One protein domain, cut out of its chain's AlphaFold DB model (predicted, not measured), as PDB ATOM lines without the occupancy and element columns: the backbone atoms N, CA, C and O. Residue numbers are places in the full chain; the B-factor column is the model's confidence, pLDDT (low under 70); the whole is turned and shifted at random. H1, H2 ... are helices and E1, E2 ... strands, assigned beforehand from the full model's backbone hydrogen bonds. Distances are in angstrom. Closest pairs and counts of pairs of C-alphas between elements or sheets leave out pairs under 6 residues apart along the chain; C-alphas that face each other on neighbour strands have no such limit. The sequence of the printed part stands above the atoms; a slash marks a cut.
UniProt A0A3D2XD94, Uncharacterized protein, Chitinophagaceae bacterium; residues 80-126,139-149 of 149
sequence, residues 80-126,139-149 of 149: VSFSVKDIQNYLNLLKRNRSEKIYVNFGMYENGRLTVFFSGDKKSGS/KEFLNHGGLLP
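This is residues 80 to 126 and 139 to 149 of the 149 residues of an uncharacterized protein of Chitinophagaceae bacterium (UniProt A0A3D2XD94). A twisted two-stranded hairpin, E1 and E2, has helix H1 on its E2 side, nearest at Leu 94, while short strand E3 pairs antiparallel with residues 80 to 81. The 58 printed residues hold H1, E1, E2, E3 in chain order, a mixed class. The outline is flat, 35 by 28 by 15 A, and only just loose, close to compact, with a radius of gyration of the C-alphas of 12.6 A.

E1 is residues 102 to 108, 19.5 A; E2 is 114 to 120, 20.4 A. H1, residues 84 to 96, spans 18.4 A from C-alpha 84 at (258.148, 313.037, 242.510). E3, residues 146 to 148, ends at (267.026, 314.907, 229.797).

Hairpin E1 and E2 is antiparallel at 152 degrees, with N 105 and O 117 2.8 A apart, within hydrogen-bond range. The closest C-alphas of H1 and E2, Leu 94 and Gly 120, are 6.0 A apart. Every O i to N i+4 pair in H1 is within hydrogen-bond range. H1 and E3 are apart.

Residues 127 to 138 are not printed; C-alphas 126 and 139 are 19.5 A apart. Links H1 to E1 and E1 to E2 are tight. Residues 109 to 113, 122 to 126, 139 to 140 and 144 to 149 have pLDDT under 70.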
ATOM      1  N   VAL A  80     263.968 319.005 232.294       76.50
ATOM      2  CA  VAL A  80     264.559 318.763 233.614       76.50
ATOM      3  C   VAL A  80     263.627 317.824 234.368       76.50
ATOM      4  O   VAL A  80     262.427 318.075 234.454       76.50
ATOM      5  N   SER A  81     264.170 316.737 234.903       80.12
ATOM      6  CA  SER A  81     263.415 315.719 235.632       80.12
ATOM      7  C   SER A  81     263.712 315.796 237.120       80.12
ATOM      8  O   SER A  81     264.866 315.768 237.524       80.12
ATOM      9  N   PHE A  82     262.678 315.860 237.948       81.50
ATOM     10  CA  PHE A  82     262.811 315.779 239.399       81.50
ATOM     11  C   PHE A  82     262.069 314.545 239.895       81.50
ATOM     12  O   PHE A  82     261.024 314.177 239.357       81.50
ATOM     13  N   SER A  83     262.594 313.921 240.946       84.25
ATOM     14  CA  SER A  83     261.882 312.857 241.648       84.25
ATOM     15  C   SER A  83     260.573 313.401 242.220       84.25
ATOM     16  O   SER A  83     260.563 314.405 242.935       84.25
ATOM     17  N   VAL A  84     259.466 312.707 241.941       84.25
ATOM     18  CA  VAL A  84     258.148 313.037 242.510       84.25
ATOM     19  C   VAL A  84     258.212 313.045 244.037       84.25
ATOM     20  O   VAL A  84     257.694 313.964 244.668       84.25
ATOM     21  N   LYS A  85     258.910 312.066 244.625       85.81
ATOM     22  CA  LYS A  85     259.110 311.965 246.074       85.81
ATOM     23  C   LYS A  85     259.834 313.194 246.628       85.81
ATOM     24  O   LYS A  85     259.450 313.707 247.675       85.81
ATOM     25  N   ASP A  86     260.847 313.685 245.921       82.00
ATOM     26  CA  ASP A  86     261.647 314.820 246.388       82.00
ATOM     27  C   ASP A  86     260.863 316.127 246.278       82.00
ATOM     28  O   ASP A  86     260.891 316.928 247.211       82.00
ATOM     29  N   ILE A  87     260.089 316.309 245.200       86.25
ATOM     30  CA  ILE A  87     259.158 317.439 245.079       86.25
ATOM     31  C   ILE A  87     258.129 317.402 246.211       86.25
ATOM     32  O   ILE A  87     257.913 318.418 246.863       86.25
ATOM     33  N   GLN A  88     257.511 316.251 246.487       86.94
ATOM     34  CA  GLN A  88     256.528 316.125 247.567       86.94
ATOM     35  C   GLN A  88     257.134 316.465 248.934       86.94
ATOM     36  O   GLN A  88     256.557 317.247 249.690       86.94
ATOM     37  N   ASN A  89     258.320 315.932 249.234       84.25
ATOM     38  CA  ASN A  89     259.038 316.242 250.469       84.25
ATOM     39  C   ASN A  89     259.367 317.736 250.575       84.25
ATOM     40  O   ASN A  89     259.187 318.332 251.638       84.25
ATOM     41  N   TYR A  90     259.797 318.353 249.474       85.56
ATOM     42  CA  TYR A  90     260.099 319.777 249.435       85.56
ATOM     43  C   TYR A  90     258.846 320.643 249.615       85.56
ATOM     44  O   TYR A  90     258.862 321.592 250.394       85.56
ATOM     45  N   LEU A  91     257.721 320.291 248.991       86.50
ATOM     46  CA  LEU A  91     256.447 320.988 249.197       86.50
ATOM     47  C   LEU A  91     255.965 320.888 250.653       86.50
ATOM     48  O   LEU A  91     255.471 321.872 251.206       86.50
ATOM     49  N   ASN A  92     256.160 319.738 251.306       85.56
ATOM     50  CA  ASN A  92     255.855 319.576 252.732       85.56
ATOM     51  C   ASN A  92     256.732 320.475 253.615       85.56
ATOM     52  O   ASN A  92     256.244 321.059 254.587       85.56
ATOM     53  N   LEU A  93     258.013 320.623 253.266       81.69
ATOM     54  CA  LEU A  93     258.941 321.536 253.933       81.69
ATOM     55  C   LEU A  93     258.508 323.000 253.765       81.69
ATOM     56  O   LEU A  93     258.377 323.717 254.757       81.69
ATOM     57  N   LEU A  94     258.176 323.422 252.540       83.69
ATOM     58  CA  LEU A  94     257.662 324.768 252.264       83.69
ATOM     59  C   LEU A  94     256.378 325.069 253.046       83.69
ATOM     60  O   LEU A  94     256.244 326.139 253.647       83.69
ATOM     61  N   LYS A  95     255.458 324.100 253.111       84.50
ATOM     62  CA  LYS A  95     254.225 324.210 253.899       84.50
ATOM     63  C   LYS A  95     254.525 324.399 255.388       84.50
ATOM     64  O   LYS A  95     253.934 325.276 256.021       84.50
ATOM     65  N   ARG A  96     255.464 323.628 255.949       80.31
ATOM     66  CA  ARG A  96     255.910 323.761 257.350       80.31
ATOM     67  C   ARG A  96     256.495 325.144 257.633       80.31
ATOM     68  O   ARG A  96     256.211 325.732 258.676       80.31
ATOM     69  N   ASN A  97     257.236 325.687 256.672       79.88
ATOM     70  CA  ASN A  97     257.857 327.007 256.759       79.88
ATOM     71  C   ASN A  97     256.879 328.164 256.474       79.88
ATOM     72  O   ASN A  97     257.252 329.334 256.593       79.88
ATOM     73  N   ARG A  98     255.604 327.858 256.185       82.56
ATOM     74  CA  ARG A  98     254.550 328.824 255.835       82.56
ATOM     75  C   ARG A  98     254.898 329.658 254.595       82.56
ATOM     76  O   ARG A  98     254.594 330.848 254.562       82.56
ATOM     77  N   SER A  99     255.552 329.050 253.610       80.31
ATOM     78  CA  SER A  99     255.698 329.645 252.281       80.31
ATOM     79  C   SER A  99     254.370 329.535 251.523       80.31
ATOM     80  O   SER A  99     253.743 328.477 251.542       80.31
ATOM     81  N   GLU A 100     253.941 330.605 250.852       82.94
ATOM     82  CA  GLU A 100     252.679 330.636 250.091       82.94
ATOM     83  C   GLU A 100     252.899 330.338 248.600       82.94
ATOM     84  O   GLU A 100     251.994 329.874 247.908       82.94
ATOM     85  N   LYS A 101     254.116 330.573 248.106       81.62
ATOM     86  CA  LYS A 101     254.534 330.405 246.716       81.62
ATOM     87  C   LYS A 101     255.802 329.569 246.627       81.62
ATOM     88  O   LYS A 101     256.663 329.579 247.512       81.62
ATOM     89  N   ILE A 102     255.909 328.886 245.494       84.69
ATOM     90  CA  ILE A 102     257.110 328.215 245.014       84.69
ATOM     91  C   ILE A 102     257.609 328.960 243.775       84.69
ATOM     92  O   ILE A 102     256.830 329.285 242.880       84.69
ATOM     93  N   TYR A 103     258.907 329.229 243.723       82.25
ATOM     94  CA  TYR A 103     259.572 329.832 242.576       82.25
ATOM     95  C   TYR A 103     260.391 328.773 241.857       82.25
ATOM     96  O   TYR A 103     261.056 327.943 242.478       82.25
ATOM     97  N   VAL A 104     260.339 328.833 240.531       84.75
ATOM     98  CA  VAL A 104     261.167 328.037 239.630       84.75
ATOM     99  C   VAL A 104     262.263 328.958 239.112       84.75
ATOM    100  O   VAL A 104     261.982 329.921 238.400       84.75
ATOM    101  N   ASN A 105     263.503 328.692 239.505       79.88
ATOM    102  CA  ASN A 105     264.649 329.542 239.211       79.88
ATOM    103  C   ASN A 105     265.527 328.900 238.140       79.88
ATOM    104  O   ASN A 105     265.715 327.684 238.135       79.88
ATOM    105  N   PHE A 106     266.111 329.725 237.274       79.75
ATOM    106  CA  PHE A 106     267.088 329.292 236.278       79.75
ATOM    107  C   PHE A 106     268.507 329.546 236.787       79.75
ATOM    108  O   PHE A 106     268.810 330.630 237.282       79.75
ATOM    109  N   GLY A 107     269.388 328.561 236.641       72.38
ATOM    110  CA  GLY A 107     270.794 328.647 237.029       72.38
ATOM    111  C   GLY A 107     271.728 328.094 235.957       72.38
ATOM    112  O   GLY A 107     271.292 327.523 234.954       72.38
ATOM    113  N   MET A 108     273.032 328.246 236.178       74.31
ATOM    114  CA  MET A 108     274.072 327.705 235.308       74.31
ATOM    115  C   MET A 108     275.242 327.201 236.155       74.31
ATOM    116  O   MET A 108     275.734 327.922 237.017       74.31
ATOM    117  N   TYR A 109     275.674 325.964 235.918       69.00
ATOM    118  CA  TYR A 109     276.895 325.418 236.511       69.00
ATOM    119  C   TYR A 109     278.138 326.050 235.873       69.00
ATOM    120  O   TYR A 109     278.078 326.551 234.751       69.00
ATOM    121  N   GLU A 110     279.288 325.957 236.543       69.38
ATOM    122  CA  GLU A 110     280.566 326.504 236.050       69.38
ATOM    123  C   GLU A 110     280.953 325.985 234.657       69.38
ATOM    124  O   GLU A 110     281.541 326.705 233.858       69.38
ATOM    125  N   ASN A 111     280.548 324.759 234.317       69.44
ATOM    126  CA  ASN A 111     280.755 324.177 232.990       69.44
ATOM    127  C   ASN A 111     279.759 324.675 231.916       69.44
ATOM    128  O   ASN A 111     279.659 324.074 230.848       69.44
ATOM    129  N   GLY A 112     278.983 325.730 232.191       63.88
ATOM    130  CA  GLY A 112     278.027 326.340 231.258       63.88
ATOM    131  C   GLY A 112     276.695 325.595 231.112       63.88
ATOM    132  O   GLY A 112     275.838 325.994 230.312       63.88
ATOM    133  N   ARG A 113     276.495 324.516 231.876       68.38
ATOM    134  CA  ARG A 113     275.274 323.703 231.851       68.38
ATOM    135  C   ARG A 113     274.135 324.426 232.570       68.38
ATOM    136  O   ARG A 113     274.269 324.750 233.747       68.38
ATOM    137  N   LEU A 114     273.013 324.646 231.879       74.94
ATOM    138  CA  LEU A 114     271.811 325.224 232.492       74.94
ATOM    139  C   LEU A 114     271.176 324.246 233.479       74.94
ATOM    140  O   LEU A 114     271.211 323.033 233.274       74.94
ATOM    141  N   THR A 115     270.575 324.789 234.529       75.31
ATOM    142  CA  THR A 115     269.792 324.039 235.506       75.31
ATOM    143  C   THR A 115     268.550 324.821 235.911       75.31
ATOM    144  O   THR A 115     268.464 326.034 235.704       75.31
ATOM    145  N   VAL A 116     267.597 324.112 236.500       82.38
ATOM    146  CA  VAL A 116     266.421 324.679 237.148       82.38
ATOM    147  C   VAL A 116     266.410 324.206 238.597       82.38
ATOM    148  O   VAL A 116     266.778 323.065 238.872       82.38
ATOM    149  N   PHE A 117     266.003 325.065 239.525       83.56
ATOM    150  CA  PHE A 117     265.868 324.705 240.936       83.56
ATOM    151  C   PHE A 117     264.697 325.434 241.593       83.56
ATOM    152  O   PHE A 117     264.294 326.514 241.155       83.56
ATOM    153  N   PHE A 118     264.152 324.844 242.656       86.00
ATOM    154  CA  PHE A 118     263.000 325.397 243.368       86.00
ATOM    155  C   PHE A 118     263.408 326.155 244.633       86.00
ATOM    156  O   PHE A 118     264.349 325.749 245.322       86.00
ATOM    157  N   SER A 119     262.670 327.224 244.945       83.25
ATOM    158  CA  SER A 119     262.735 327.958 246.216       83.25
ATOM    159  C   SER A 119     261.332 328.305 246.735       83.25
ATOM    160  O   SER A 119     260.400 328.449 245.945       83.25
ATOM    161  N   GLY A 120     261.161 328.465 248.048       81.56
ATOM    162  CA  GLY A 120     259.924 328.992 248.648       81.56
ATOM    163  C   GLY A 120     259.885 330.520 248.739       81.56
ATOM    164  O   GLY A 120     260.893 331.188 248.502       81.56
ATOM    165  N   ASP A 121     258.733 331.077 249.126       76.81
ATOM    166  CA  ASP A 121     258.621 332.483 249.536       76.81
ATOM    167  C   ASP A 121     259.612 332.860 250.634       76.81
ATOM    168  O   ASP A 121     259.757 332.170 251.645       76.81
ATOM    169  N   LYS A 122     260.198 334.047 250.473       60.72
ATOM    170  CA  LYS A 122     260.884 334.758 251.543       60.72
ATOM    171  C   LYS A 122     259.831 335.245 252.544       60.72
ATOM    172  O   LYS A 122     259.001 336.085 252.200       60.72
ATOM    173  N   LYS A 123     259.912 334.851 253.816       51.75
ATOM    174  CA  LYS A 123     259.398 335.721 254.888       51.75
ATOM    175  C   LYS A 123     260.385 336.869 255.102       51.75
ATOM    176  O   LYS A 123     261.123 336.894 256.076       51.75
ATOM    177  N   SER A 124     260.440 337.826 254.187       42.69
ATOM    178  CA  SER A 124     261.034 339.132 254.480       42.69
ATOM    179  C   SER A 124     260.397 340.169 253.571       42.69
ATOM    180  O   SER A 124     260.199 339.938 252.380       42.69
ATOM    181  N   GLY A 125     259.964 341.258 254.207       39.47
ATOM    182  CA  GLY A 125     259.062 342.246 253.640       39.47
ATOM    183  C   GLY A 125     259.551 342.853 252.329       39.47
ATOM    184  O   GLY A 125     260.743 343.045 252.127       39.47
ATOM    185  N   SER A 126     258.569 343.160 251.478       41.59
ATOM    186  CA  SER A 126     258.592 344.178 250.424       41.59
ATOM    187  C   SER A 126     259.959 344.447 249.782       41.59
ATOM    188  O   SER A 126     260.677 345.357 250.193       41.59
ATOM    189  N   LYS A 139     267.754 328.845 253.016       53.47
ATOM    190  CA  LYS A 139     268.668 327.721 253.300       53.47
ATOM    191  C   LYS A 139     268.323 326.432 252.552       53.47
ATOM    192  O   LYS A 139     269.094 325.480 252.588       53.47
ATOM    193  N   GLU A 140     267.170 326.388 251.888       59.94
ATOM    194  CA  GLU A 140     266.585 325.148 251.371       59.94
ATOM    195  C   GLU A 140     266.175 325.313 249.904       59.94
ATOM    196  O   GLU A 140     265.114 325.854 249.581       59.94
ATOM    197  N   PHE A 141     267.024 324.812 249.010       71.00
ATOM    198  CA  PHE A 141     266.781 324.757 247.571       71.00
ATOM    199  C   PHE A 141     266.675 323.304 247.123       71.00
ATOM    200  O   PHE A 141     267.473 322.466 247.544       71.00
ATOM    201  N   LEU A 142     265.738 323.008 246.221       73.62
ATOM    202  CA  LEU A 142     265.686 321.701 245.567       73.62
ATOM    203  C   LEU A 142     266.317 321.794 244.174       73.62
ATOM    204  O   LEU A 142     265.713 322.335 243.248       73.62
ATOM    205  N   ASN A 143     267.524 321.239 244.032       73.75
ATOM    206  CA  ASN A 143     268.274 321.150 242.775       73.75
ATOM    207  C   ASN A 143     268.779 319.711 242.552       73.75
ATOM    208  O   ASN A 143     269.974 319.436 242.607       73.75
ATOM    209  N   HIS A 144     267.849 318.776 242.344       61.72
ATOM    210  CA  HIS A 144     268.151 317.385 241.964       61.72
ATOM    211  C   HIS A 144     267.593 317.037 240.577       61.72
ATOM    212  O   HIS A 144     267.270 315.888 240.285       61.72
ATOM    213  N   GLY A 145     267.476 318.056 239.724       57.81
ATOM    214  CA  GLY A 145     266.972 317.934 238.368       57.81
ATOM    215  C   GLY A 145     267.942 317.179 237.456       57.81
ATOM    216  O   GLY A 145     268.997 317.714 237.118       57.81
ATOM    217  N   GLY A 146     267.607 315.966 237.016       57.31
ATOM    218  CA  GLY A 146     268.327 315.293 235.935       57.31
ATOM    219  C   GLY A 146     267.956 315.931 234.601       57.31
ATOM    220  O   GLY A 146     266.779 315.943 234.237       57.31
ATOM    221  N   LEU A 147     268.926 316.480 233.870       59.59
ATOM    222  CA  LEU A 147     268.679 317.002 232.525       59.59
ATOM    223  C   LEU A 147     268.439 315.831 231.572       59.59
ATOM    224  O   LEU A 147     269.278 314.934 231.483       59.59
ATOM    225  N   LEU A 148     267.312 315.856 230.866       52.28
ATOM    226  CA  LEU A 148     267.026 314.907 229.797       52.28
ATOM    227  C   LEU A 148     267.322 315.578 228.441       52.28
ATOM    228  O   LEU A 148     266.994 316.761 228.271       52.28
ATOM    229  N   PRO A 149     267.996 314.869 227.514       50.22
ATOM    230  CA  PRO A 149     268.180 315.326 226.142       50.22
ATOM    231  C   PRO A 149     266.853 315.365 225.386       50.22
ATOM    232  O   PRO A 149     266.008 314.468 225.592       50.22
TER     233      PRO A 149